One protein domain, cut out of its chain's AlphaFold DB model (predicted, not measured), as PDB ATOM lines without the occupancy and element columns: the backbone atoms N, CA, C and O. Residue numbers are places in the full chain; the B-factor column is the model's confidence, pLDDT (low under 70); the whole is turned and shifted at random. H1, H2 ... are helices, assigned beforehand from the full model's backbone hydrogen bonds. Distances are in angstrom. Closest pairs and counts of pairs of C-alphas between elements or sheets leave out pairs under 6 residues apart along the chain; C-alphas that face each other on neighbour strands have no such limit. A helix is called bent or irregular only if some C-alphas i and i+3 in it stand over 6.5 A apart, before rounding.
ATOM      1  N   THR A 432     -75.189   8.749 -39.465       81.75
ATOM      2  CA  THR A 432     -75.261  10.145 -39.015       81.75
ATOM      3  C   THR A 432     -73.909  10.861 -39.182       81.75
ATOM      4  O   THR A 432     -72.875  10.321 -38.775       81.75
ATOM      5  N   PRO A 433     -73.865  12.097 -39.727       85.31
ATOM      6  CA  PRO A 433     -72.605  12.830 -39.898       85.31
ATOM      7  C   PRO A 433     -71.834  13.023 -38.584       85.31
ATOM      8  O   PRO A 433     -70.612  12.941 -38.564       85.31
ATOM      9  N   ALA A 434     -72.544  13.189 -37.464       79.75
ATOM     10  CA  ALA A 434     -71.933  13.271 -36.140       79.75
ATOM     11  C   ALA A 434     -71.160  11.992 -35.759       79.75
ATOM     12  O   ALA A 434     -70.066  12.094 -35.210       79.75
ATOM     13  N   TYR A 435     -71.685  10.802 -36.076       82.06
ATOM     14  CA  TYR A 435     -70.991   9.534 -35.829       82.06
ATOM     15  C   TYR A 435     -69.780   9.349 -36.752       82.06
ATOM     16  O   TYR A 435     -68.727   8.913 -36.291       82.06
ATOM     17  N   LYS A 436     -69.886   9.746 -38.028       88.19
ATOM     18  CA  LYS A 436     -68.760   9.705 -38.978       88.19
ATOM     19  C   LYS A 436     -67.603  10.588 -38.506       88.19
ATOM     20  O   LYS A 436     -66.502  10.077 -38.313       88.19
ATOM     21  N   ASN A 437     -67.878  11.847 -38.162       89.31
ATOM     22  CA  ASN A 437     -66.877  12.765 -37.607       89.31
ATOM     23  C   ASN A 437     -66.259  12.227 -36.297       89.31
ATOM     24  O   ASN A 437     -65.055  12.348 -36.079       89.31
ATOM     25  N   LEU A 438     -67.060  11.598 -35.425       87.69
ATOM     26  CA  LEU A 438     -66.578  10.980 -34.185       87.69
ATOM     27  C   LEU A 438     -65.616   9.811 -34.459       87.69
ATOM     28  O   LEU A 438     -64.582   9.690 -33.803       87.69
ATOM     29  N   MET A 439     -65.938   8.970 -35.444       88.88
ATOM     30  CA  MET A 439     -65.104   7.844 -35.869       88.88
ATOM     31  C   MET A 439     -63.827   8.298 -36.587       88.88
ATOM     32  O   MET A 439     -62.778   7.681 -36.406       88.88
ATOM     33  N   GLU A 440     -63.872   9.391 -37.350       92.25
ATOM     34  CA  GLU A 440     -62.688  10.020 -37.945       92.25
ATOM     35  C   GLU A 440     -61.734  10.550 -36.869       92.25
ATOM     36  O   GLU A 440     -60.554  10.197 -36.881       92.25
ATOM     37  N   VAL A 441     -62.244  11.289 -35.874       90.62
ATOM     38  CA  VAL A 441     -61.460  11.735 -34.706       90.62
ATOM     39  C   VAL A 441     -60.877  10.538 -33.947       90.62
ATOM     40  O   VAL A 441     -59.678  10.512 -33.673       90.62
ATOM     41  N   ALA A 442     -61.673   9.501 -33.672       88.94
ATOM     42  CA  ALA A 442     -61.201   8.282 -33.014       88.94
ATOM     43  C   ALA A 442     -60.073   7.578 -33.798       88.94
ATOM     44  O   ALA A 442     -59.096   7.111 -33.207       88.94
ATOM     45  N   ASN A 443     -60.175   7.516 -35.128       92.25
ATOM     46  CA  ASN A 443     -59.149   6.934 -35.993       92.25
ATOM     47  C   ASN A 443     -57.884   7.804 -36.072       92.25
ATOM     48  O   ASN A 443     -56.776   7.262 -36.108       92.25
ATOM     49  N   LEU A 444     -58.025   9.131 -36.043       93.44
ATOM     50  CA  LEU A 444     -56.912  10.078 -36.006       93.44
ATOM     51  C   LEU A 444     -56.145   9.969 -34.679       93.44
ATOM     52  O   LEU A 444     -54.928   9.794 -34.703       93.44
ATOM     53  N   VAL A 445     -56.846   9.926 -33.539       92.12
ATOM     54  CA  VAL A 445     -56.258   9.677 -32.207       92.12
ATOM     55  C   VAL A 445     -55.499   8.345 -32.179       92.12
ATOM     56  O   VAL A 445     -54.352   8.300 -31.731       92.12
ATOM     57  N   LYS A 446     -56.075   7.264 -32.727       93.56
ATOM     58  CA  LYS A 446     -55.394   5.958 -32.857       93.56
ATOM     59  C   LYS A 446     -54.153   6.025 -33.740       93.56
ATOM     60  O   LYS A 446     -53.130   5.430 -33.403       93.56
ATOM     61  N   ARG A 447     -54.209   6.745 -34.864       94.00
ATOM     62  CA  ARG A 447     -53.056   6.940 -35.755       94.00
ATOM     63  C   ARG A 447     -51.943   7.716 -35.049       94.00
ATOM     64  O   ARG A 447     -50.804   7.253 -35.067       94.00
ATOM     65  N   ALA A 448     -52.273   8.826 -34.392       92.44
ATOM     66  CA  ALA A 448     -51.335   9.645 -33.629       92.44
ATOM     67  C   ALA A 448     -50.694   8.852 -32.476       92.44
ATOM     68  O   ALA A 448     -49.469   8.811 -32.380       92.44
ATOM     69  N   ALA A 449     -51.492   8.120 -31.688       92.06
ATOM     70  CA  ALA A 449     -50.993   7.242 -30.631       92.06
ATOM     71  C   ALA A 449     -50.011   6.195 -31.177       92.06
ATOM     72  O   ALA A 449     -48.885   6.115 -30.703       92.06
ATOM     73  N   ARG A 450     -50.377   5.454 -32.235       93.12
ATOM     74  CA  ARG A 450     -49.502   4.442 -32.864       93.12
ATOM     75  C   ARG A 450     -48.213   5.034 -33.453       93.12
ATOM     76  O   ARG A 450     -47.203   4.332 -33.509       93.12
ATOM     77  N   ILE A 451     -48.231   6.284 -33.925       92.62
ATOM     78  CA  ILE A 451     -47.027   7.003 -34.379       92.62
ATOM     79  C   ILE A 451     -46.147   7.361 -33.177       92.62
ATOM     80  O   ILE A 451     -44.949   7.086 -33.208       92.62
ATOM     81  N   LEU A 452     -46.735   7.893 -32.104       91.56
ATOM     82  CA  LEU A 452     -46.028   8.233 -30.871       91.56
ATOM     83  C   LEU A 452     -45.409   6.992 -30.209       91.56
ATOM     84  O   LEU A 452     -44.216   7.000 -29.929       91.56
ATOM     85  N   THR A 453     -46.150   5.884 -30.077       91.38
ATOM     86  CA  THR A 453     -45.628   4.584 -29.605       91.38
ATOM     87  C   THR A 453     -44.387   4.154 -30.391       91.38
ATOM     88  O   THR A 453     -43.412   3.692 -29.805       91.38
ATOM     89  N   LYS A 454     -44.389   4.325 -31.722       91.06
ATOM     90  CA  LYS A 454     -43.226   4.011 -32.566       91.06
ATOM     91  C   LYS A 454     -42.066   4.974 -32.328       91.06
ATOM     92  O   LYS A 454     -40.949   4.495 -32.166       91.06
ATOM     93  N   LYS A 455     -42.310   6.291 -32.274       89.81
ATOM     94  CA  LYS A 455     -41.259   7.284 -31.984       89.81
ATOM     95  C   LYS A 455     -40.606   7.021 -30.619       89.81
ATOM     96  O   LYS A 455     -39.386   7.015 -30.551       89.81
ATOM     97  N   LEU A 456     -41.387   6.678 -29.591       87.56
ATOM     98  CA  LEU A 456     -40.904   6.301 -28.255       87.56
ATOM     99  C   LEU A 456     -40.040   5.027 -28.265       87.56
ATOM    100  O   LEU A 456     -38.933   5.024 -27.736       87.56
ATOM    101  N   VAL A 457     -40.490   3.955 -28.929       88.88
ATOM    102  CA  VAL A 457     -39.692   2.717 -29.062       88.88
ATOM    103  C   VAL A 457     -38.409   2.952 -29.873       88.88
ATOM    104  O   VAL A 457     -37.368   2.385 -29.546       88.88
ATOM    105  N   SER A 458     -38.446   3.804 -30.902       86.88
ATOM    106  CA  SER A 458     -37.256   4.191 -31.669       86.88
ATOM    107  C   SER A 458     -36.290   5.072 -30.872       86.88
ATOM    108  O   SER A 458     -35.086   4.842 -30.951       86.88
ATOM    109  N   ALA A 459     -36.791   6.017 -30.072       83.31
ATOM    110  CA  ALA A 459     -35.978   6.819 -29.159       83.31
ATOM    111  C   ALA A 459     -35.293   5.925 -28.114       83.31
ATOM    112  O   ALA A 459     -34.084   6.028 -27.925       83.31
ATOM    113  N   LYS A 460     -36.017   4.952 -27.538       84.19
ATOM    114  CA  LYS A 460     -35.435   3.953 -26.630       84.19
ATOM    115  C   LYS A 460     -34.387   3.053 -27.293       84.19
ATOM    116  O   LYS A 460     -33.426   2.658 -26.642       84.19
ATOM    117  N   ALA A 461     -34.561   2.702 -28.566       83.94
ATOM    118  CA  ALA A 461     -33.552   1.940 -29.299       83.94
ATOM    119  C   ALA A 461     -32.273   2.774 -29.496       83.94
ATOM    120  O   ALA A 461     -31.197   2.329 -29.109       83.94
ATOM    121  N   ALA A 462     -32.407   4.009 -29.995       79.19
ATOM    122  CA  ALA A 462     -31.285   4.935 -30.156       79.19
ATOM    123  C   ALA A 462     -30.564   5.215 -28.823       79.19
ATOM    124  O   ALA A 462     -29.339   5.215 -28.787       79.19
ATOM    125  N   SER A 463     -31.322   5.346 -27.729       73.25
ATOM    126  CA  SER A 463     -30.840   5.513 -26.349       73.25
ATOM    127  C   SER A 463     -29.820   4.458 -25.903       73.25
ATOM    128  O   SER A 463     -28.979   4.773 -25.065       73.25
ATOM    129  N   LYS A 464     -29.879   3.222 -26.425       75.19
ATOM    130  CA  LYS A 464     -28.925   2.152 -26.069       75.19
ATOM    131  C   LYS A 464     -27.663   2.137 -26.931       75.19
ATOM    132  O   LYS A 464     -26.652   1.595 -26.498       75.19
ATOM    133  N   ASP A 465     -27.727   2.734 -28.119       70.56
ATOM    134  CA  ASP A 465     -26.618   2.805 -29.077       70.56
ATOM    135  C   ASP A 465     -25.873   4.162 -29.019       70.56
ATOM    136  O   ASP A 465     -24.824   4.326 -29.643       70.56
ATOM    137  N   SER A 466     -26.408   5.148 -28.288       59.78
ATOM    138  CA  SER A 466     -25.890   6.520 -28.195       59.78
ATOM    139  C   SER A 466     -25.026   6.772 -26.953       59.78
ATOM    140  O   SER A 466     -25.325   6.275 -25.871       59.78
ATOM    141  N   SER A 467     -24.006   7.627 -27.080       54.72
ATOM    142  CA  SER A 467     -23.204   8.118 -25.949       54.72
ATOM    143  C   SER A 467     -24.027   8.943 -24.947       54.72
ATOM    144  O   SER A 467     -25.022   9.561 -25.328       54.72
ATOM    145  N   THR A 468     -23.549   9.007 -23.698       58.88
ATOM    146  CA  THR A 468     -24.181   9.647 -22.522       58.88
ATOM    147  C   THR A 468     -24.946  10.934 -22.820       58.88
ATOM    148  O   THR A 468     -26.106  11.059 -22.452       58.88
ATOM    149  N   ASP A 469     -24.333  11.867 -23.542       58.75
ATOM    150  CA  ASP A 469     -24.840  13.235 -23.695       58.75
ATOM    151  C   ASP A 469     -26.014  13.333 -24.696       58.75
ATOM    152  O   ASP A 469     -26.767  14.310 -24.712       58.75
ATOM    153  N   ALA A 470     -26.199  12.315 -25.543       62.97
ATOM    154  CA  ALA A 470     -27.304  12.242 -26.500       62.97
ATOM    155  C   ALA A 470     -28.582  11.645 -25.883       62.97
ATOM    156  O   ALA A 470     -29.684  11.950 -26.343       62.97
ATOM    157  N   LEU A 471     -28.436  10.840 -24.826       64.12
ATOM    158  CA  LEU A 471     -29.528  10.181 -24.112       64.12
ATOM    159  C   LEU A 471     -30.569  11.163 -23.526       64.12
ATOM    160  O   LEU A 471     -31.732  11.038 -23.914       64.12
ATOM    161  N   PRO A 472     -30.210  12.157 -22.677       66.19
ATOM    162  CA  PRO A 472     -31.191  13.045 -22.040       66.19
ATOM    163  C   PRO A 472     -31.953  13.917 -23.048       66.19
ATOM    164  O   PRO A 472     -33.132  14.208 -22.873       66.19
ATOM    165  N   ASN A 473     -31.303  14.293 -24.154       70.88
ATOM    166  CA  ASN A 473     -31.938  15.058 -25.226       70.88
ATOM    167  C   ASN A 473     -33.014  14.231 -25.959       70.88
ATOM    168  O   ASN A 473     -34.069  14.759 -26.310       70.88
ATOM    169  N   ALA A 474     -32.773  12.930 -26.160       71.00
ATOM    170  CA  ALA A 474     -33.731  12.024 -26.789       71.00
ATOM    171  C   ALA A 474     -34.916  11.672 -25.870       71.00
ATOM    172  O   ALA A 474     -36.031  11.500 -26.365       71.00
ATOM    173  N   THR A 475     -34.712  11.594 -24.548       70.56
ATOM    174  CA  THR A 475     -35.826  11.483 -23.593       70.56
ATOM    175  C   THR A 475     -36.620  12.781 -23.503       70.56
ATOM    176  O   THR A 475     -37.834  12.715 -23.653       70.56
ATOM    177  N   ALA A 476     -35.998  13.952 -23.344       75.38
ATOM    178  CA  ALA A 476     -36.723  15.226 -23.240       75.38
ATOM    179  C   ALA A 476     -37.672  15.474 -24.435       75.38
ATOM    180  O   ALA A 476     -38.861  15.735 -24.246       75.38
ATOM    181  N   ASP A 477     -37.183  15.269 -25.663       82.06
ATOM    182  CA  ASP A 477     -37.968  15.338 -26.907       82.06
ATOM    183  C   ASP A 477     -39.142  14.337 -26.940       82.06
ATOM    184  O   ASP A 477     -40.259  14.662 -27.360       82.06
ATOM    185  N   ALA A 478     -38.917  13.114 -26.457       79.56
ATOM    186  CA  ALA A 478     -39.957  12.103 -26.313       79.56
ATOM    187  C   ALA A 478     -41.027  12.502 -25.276       79.56
ATOM    188  O   ALA A 478     -42.213  12.230 -25.485       79.56
ATOM    189  N   CYS A 479     -40.629  13.174 -24.195       75.44
ATOM    190  CA  CYS A 479     -41.514  13.625 -23.123       75.44
ATOM    191  C   CYS A 479     -42.398  14.792 -23.576       75.44
ATOM    192  O   CYS A 479     -43.618  14.714 -23.423       75.44
ATOM    193  N   GLU A 480     -41.822  15.803 -24.237       84.69
ATOM    194  CA  GLU A 480     -42.582  16.906 -24.845       84.69
ATOM    195  C   GLU A 480     -43.618  16.371 -25.849       84.69
ATOM    196  O   GLU A 480     -44.769  16.808 -25.873       84.69
ATOM    197  N   LYS A 481     -43.260  15.353 -26.644       86.38
ATOM    198  CA  LYS A 481     -44.181  14.717 -27.604       86.38
ATOM    199  C   LYS A 481     -45.320  13.947 -26.930       86.38
ATOM    200  O   LYS A 481     -46.422  13.912 -27.484       86.38
ATOM    201  N   VAL A 482     -45.098  13.372 -25.746       84.44
ATOM    202  CA  VAL A 482     -46.157  12.756 -24.925       84.44
ATOM    203  C   VAL A 482     -47.060  13.820 -24.299       84.44
ATOM    204  O   VAL A 482     -48.282  13.694 -24.397       84.44
ATOM    205  N   GLU A 483     -46.500  14.892 -23.734       83.88
ATOM    206  CA  GLU A 483     -47.286  15.994 -23.165       83.88
ATOM    207  C   GLU A 483     -48.120  16.700 -24.246       83.88
ATOM    208  O   GLU A 483     -49.327  16.878 -24.084       83.88
ATOM    209  N   LYS A 484     -47.527  17.019 -25.404       89.06
ATOM    210  CA  LYS A 484     -48.223  17.619 -26.553       89.06
ATOM    211  C   LYS A 484     -49.348  16.714 -27.067       89.06
ATOM    212  O   LYS A 484     -50.432  17.209 -27.372       89.06
ATOM    213  N   PHE A 485     -49.141  15.393 -27.102       88.69
ATOM    214  CA  PHE A 485     -50.198  14.432 -27.432       88.69
ATOM    215  C   PHE A 485     -51.335  14.443 -26.397       88.69
ATOM    216  O   PHE A 485     -52.497  14.554 -26.789       88.69
ATOM    217  N   LEU A 486     -51.035  14.395 -25.092       84.00
ATOM    218  CA  LEU A 486     -52.057  14.523 -24.045       84.00
ATOM    219  C   LEU A 486     -52.816  15.848 -24.159       84.00
ATOM    220  O   LEU A 486     -54.042  15.862 -24.112       84.00
ATOM    221  N   ARG A 487     -52.110  16.964 -24.337       85.06
ATOM    222  CA  ARG A 487     -52.691  18.307 -24.371       85.06
ATOM    223  C   ARG A 487     -53.644  18.513 -25.549       85.06
ATOM    224  O   ARG A 487     -54.644  19.208 -25.392       85.06
ATOM    225  N   ILE A 488     -53.363  17.898 -26.700       87.25
ATOM    226  CA  ILE A 488     -54.243  17.930 -27.879       87.25
ATOM    227  C   ILE A 488     -55.406  16.935 -27.726       87.25
ATOM    228  O   ILE A 488     -56.555  17.284 -27.991       87.25
ATOM    229  N   TYR A 489     -55.130  15.700 -27.293       85.69
ATOM    230  CA  TYR A 489     -56.082  14.589 -27.403       85.69
ATOM    231  C   TYR A 489     -56.743  14.153 -26.089       85.69
ATOM    232  O   TYR A 489     -57.591  13.269 -26.137       85.69
ATOM    233  N   SER A 490     -56.431  14.736 -24.925       80.44
ATOM    234  CA  SER A 490     -56.903  14.299 -23.589       80.44
ATOM    235  C   SER A 490     -58.397  13.915 -23.507       80.44
ATOM    236  O   SER A 490     -58.694  12.790 -23.089       80.44
ATOM    237  N   PRO A 491     -59.365  14.728 -23.993       79.38
ATOM    238  CA  PRO A 491     -60.787  14.355 -23.965       79.38
ATOM    239  C   PRO A 491     -61.124  13.108 -24.804       79.38
ATOM    240  O   PRO A 491     -62.141  12.453 -24.572       79.38
ATOM    241  N   GLN A 492     -60.267  12.802 -25.779       83.38
ATOM    242  CA  GLN A 492     -60.431  11.859 -26.884       83.38
ATOM    243  C   GLN A 492     -59.535  10.609 -26.739       83.38
ATOM    244  O   GLN A 492     -59.767   9.619 -27.428       83.38
ATOM    245  N   VAL A 493     -58.568  10.590 -25.807       79.12
ATOM    246  CA  VAL A 493     -57.742   9.404 -25.464       79.12
ATOM    247  C   VAL A 493     -58.616   8.177 -25.160       79.12
ATOM    248  O   VAL A 493     -58.244   7.051 -25.479       79.12
ATOM    249  N   LYS A 494     -59.836   8.406 -24.655       81.81
ATOM    250  CA  LYS A 494     -60.899   7.412 -24.420       81.81
ATOM    251  C   LYS A 494     -61.322   6.604 -25.659       81.81
ATOM    252  O   LYS A 494     -62.011   5.602 -25.502       81.81
ATOM    253  N   PHE A 495     -60.950   7.020 -26.873       85.56
ATOM    254  CA  PHE A 495     -61.198   6.258 -28.101       85.56
ATOM    255  C   PHE A 495     -60.135   5.193 -28.399       85.56
ATOM    256  O   PHE A 495     -60.389   4.319 -29.233       85.56
ATOM    257  N   LEU A 496     -58.963   5.239 -27.755       85.25
ATOM    258  CA  LEU A 496     -57.956   4.182 -27.865       85.25
ATOM    259  C   LEU A 496     -58.492   2.884 -27.253       85.25
ATOM    260  O   LEU A 496     -59.053   2.898 -26.159       85.25
ATOM    261  N   ASN A 497     -58.290   1.747 -27.926       86.06
ATOM    262  CA  ASN A 497     -58.537   0.459 -27.277       86.06
ATOM    263  C   ASN A 497     -57.511   0.239 -26.150       86.06
ATOM    264  O   ASN A 497     -56.373   0.703 -26.253       86.06
ATOM    265  N   THR A 498     -57.873  -0.534 -25.121       77.25
ATOM    266  CA  THR A 498     -57.009  -0.854 -23.972       77.25
ATOM    267  C   THR A 498     -55.621  -1.333 -24.407       77.25
ATOM    268  O   THR A 498     -54.628  -0.929 -23.820       77.25
ATOM    269  N   GLU A 499     -55.521  -2.129 -25.475       81.69
ATOM    270  CA  GLU A 499     -54.241  -2.601 -26.028       81.69
ATOM    271  C   GLU A 499     -53.382  -1.481 -26.639       81.69
ATOM    272  O   GLU A 499     -52.173  -1.441 -26.423       81.69
ATOM    273  N   GLU A 500     -53.990  -0.552 -27.384       86.69
ATOM    274  CA  GLU A 500     -53.294   0.571 -28.033       86.69
ATOM    275  C   GLU A 500     -52.778   1.567 -26.986       86.69
ATOM    276  O   GLU A 500     -51.656   2.060 -27.068       86.69
ATOM    277  N   TYR A 501     -53.603   1.803 -25.970       79.56
ATOM    278  CA  TYR A 501     -53.367   2.654 -24.809       79.56
ATOM    279  C   TYR A 501     -52.278   2.093 -23.880       79.56
ATOM    280  O   TYR A 501     -51.317   2.790 -23.559       79.56
ATOM    281  N   MET A 502     -52.365   0.805 -23.523       79.62
ATOM    282  CA  MET A 502     -51.326   0.101 -22.759       79.62
ATOM    283  C   MET A 502     -50.022  -0.006 -23.561       79.62
ATOM    284  O   MET A 502     -48.945   0.076 -22.981       79.62
ATOM    285  N   GLY A 503     -50.099  -0.147 -24.891       85.12
ATOM    286  CA  GLY A 503     -48.942  -0.099 -25.785       85.12
ATOM    287  C   GLY A 503     -48.252   1.267 -25.782       85.12
ATOM    288  O   GLY A 503     -47.031   1.327 -25.649       85.12
ATOM    289  N   LEU A 504     -49.023   2.358 -25.862       86.19
ATOM    290  CA  LEU A 504     -48.506   3.723 -25.767       86.19
ATOM    291  C   LEU A 504     -47.845   3.990 -24.410       86.19
ATOM    292  O   LEU A 504     -46.701   4.436 -24.387       86.19
ATOM    293  N   LEU A 505     -48.514   3.675 -23.296       82.25
ATOM    294  CA  LEU A 505     -47.929   3.883 -21.970       82.25
ATOM    295  C   LEU A 505     -46.709   2.988 -21.737       82.25
ATOM    296  O   LEU A 505     -45.707   3.463 -21.219       82.25
ATOM    297  N   LYS A 506     -46.736   1.720 -22.163       84.12
ATOM    298  CA  LYS A 506     -45.558   0.851 -22.054       84.12
ATOM    299  C   LYS A 506     -44.378   1.391 -22.862       84.12
ATOM    300  O   LYS A 506     -43.256   1.333 -22.375       84.12
ATOM    301  N   ALA A 507     -44.614   1.948 -24.051       86.25
ATOM    302  CA  ALA A 507     -43.565   2.597 -24.834       86.25
ATOM    303  C   ALA A 507     -43.047   3.885 -24.175       86.25
ATOM    304  O   ALA A 507     -41.846   4.127 -24.224       86.25
ATOM    305  N   ALA A 508     -43.917   4.671 -23.527       83.25
ATOM    306  CA  ALA A 508     -43.503   5.826 -22.731       83.25
ATOM    307  C   ALA A 508     -42.625   5.372 -21.556       83.25
ATOM    308  O   ALA A 508     -41.448   5.704 -21.538       83.25
ATOM    309  N   VAL A 509     -43.144   4.507 -20.673       78.81
ATOM    310  CA  VAL A 509     -42.419   3.863 -19.556       78.81
ATOM    311  C   VAL A 509     -41.049   3.334 -19.989       78.81
ATOM    312  O   VAL A 509     -40.043   3.630 -19.353       78.81
ATOM    313  N   GLN A 510     -40.986   2.592 -21.096       79.00
ATOM    314  CA  GLN A 510     -39.735   2.020 -21.592       79.00
ATOM    315  C   GLN A 510     -38.756   3.055 -22.159       79.00
ATOM    316  O   GLN A 510     -37.563   2.775 -22.165       79.00
ATOM    317  N   CYS A 511     -39.206   4.223 -22.625       76.06
ATOM    318  CA  CYS A 511     -38.337   5.274 -23.161       76.06
ATOM    319  C   CYS A 511     -37.479   5.960 -22.086       76.06
ATOM    320  O   CYS A 511     -36.417   6.481 -22.407       76.06
ATOM    321  N   LEU A 512     -37.925   5.938 -20.830       64.88
ATOM    322  CA  LEU A 512     -37.487   6.866 -19.777       64.88
ATOM    323  C   LEU A 512     -36.320   6.359 -18.930       64.88
ATOM    324  O   LEU A 512     -35.657   7.136 -18.260       64.88
ATOM    325  N   GLY A 513     -36.067   5.057 -18.977       63.38
ATOM    326  CA  GLY A 513     -34.969   4.396 -18.285       63.38
ATOM    327  C   GLY A 513     -34.930   2.928 -18.684       63.38
ATOM    328  O   GLY A 513     -35.872   2.411 -19.292       63.38
ATOM    329  N   ASP A 514     -33.825   2.241 -18.426       57.88
ATOM    330  CA  ASP A 514     -33.958   0.826 -18.088       57.88
ATOM    331  C   ASP A 514     -34.291   0.814 -16.597       57.88
ATOM    332  O   ASP A 514     -33.552   1.375 -15.805       57.88
TER     333      ASP A 514
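AT A GLANCE: This is residues 432 to 514 of the 768 residues of an uncharacterized protein of Tuber magnatum (white Piedmont truffle) (UniProt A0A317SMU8). Three helices run side by side as an up-and-down bundle, their centres making a triangle: the long H1 makes the length of the rod, H2 folds back along it, and the shorter H3 turns back again to run beside H1. Residues 432 to 437, of which 433 to 437 belong to H1, stick out at one end, and H2 has a kink near residue 489. The printed part has 83 residues with three named helices, in the order H1, H2, H3, and no named strand; the class is all helix. It is only just loose, close to compact, with a radius of gyration of the C-alphas of 14.6 A, and spans 54 by 21 by 14 A.

HOW THE PARTS SIT: H1, residues 433 to 465, and H2, residues 468 to 495, are a helical hairpin; they touch at a shallow tilt of 15 degrees, opposite ways, and their closest C-alphas, of Ala 442 and Phe 495, are 5.3 A apart. H2 is irregular, with C-alphas 488 and 491 8.4 A apart, and has a kink of 83 degrees near residue 489. H3, residues 498 to 511, touches H1 at residues 446 to 460 alone, at a shallow tilt of 28 degrees, the same way; the closest C-alphas, of Lys 460 and Cys 511, are 4.7 A apart. H2 and H3, also a helical hairpin, only just touch, with 3 pairs of C-alphas within 8 A, the closest those of Thr 475 and Cys 511 at 6.7 A. Every O i to N i+4 pair is within hydrogen-bond range in H3, against 27 of 29 in H1 and 18 of 24 in H2.

IN THESE COORDINATES: H1 begins at C-alpha 433 (-72.605, 12.830, -39.898) and is 48.3 A long. H2 is 37.6 A long and ends at C-alpha 495 (-61.198, 6.258, -28.101). H3 ends at C-alpha 511 (-38.337, 5.274, -23.161), 19.7 A from C-alpha 498.

THE WHOLE: The C-alphas farthest apart, of Thr 432 and Ser 467, are 53.7 A apart. The printed part has no cut, and both links are tight. The model's mean pLDDT over the printed part is 81.6; residues 466 to 472 and 512 to 514 are under 70.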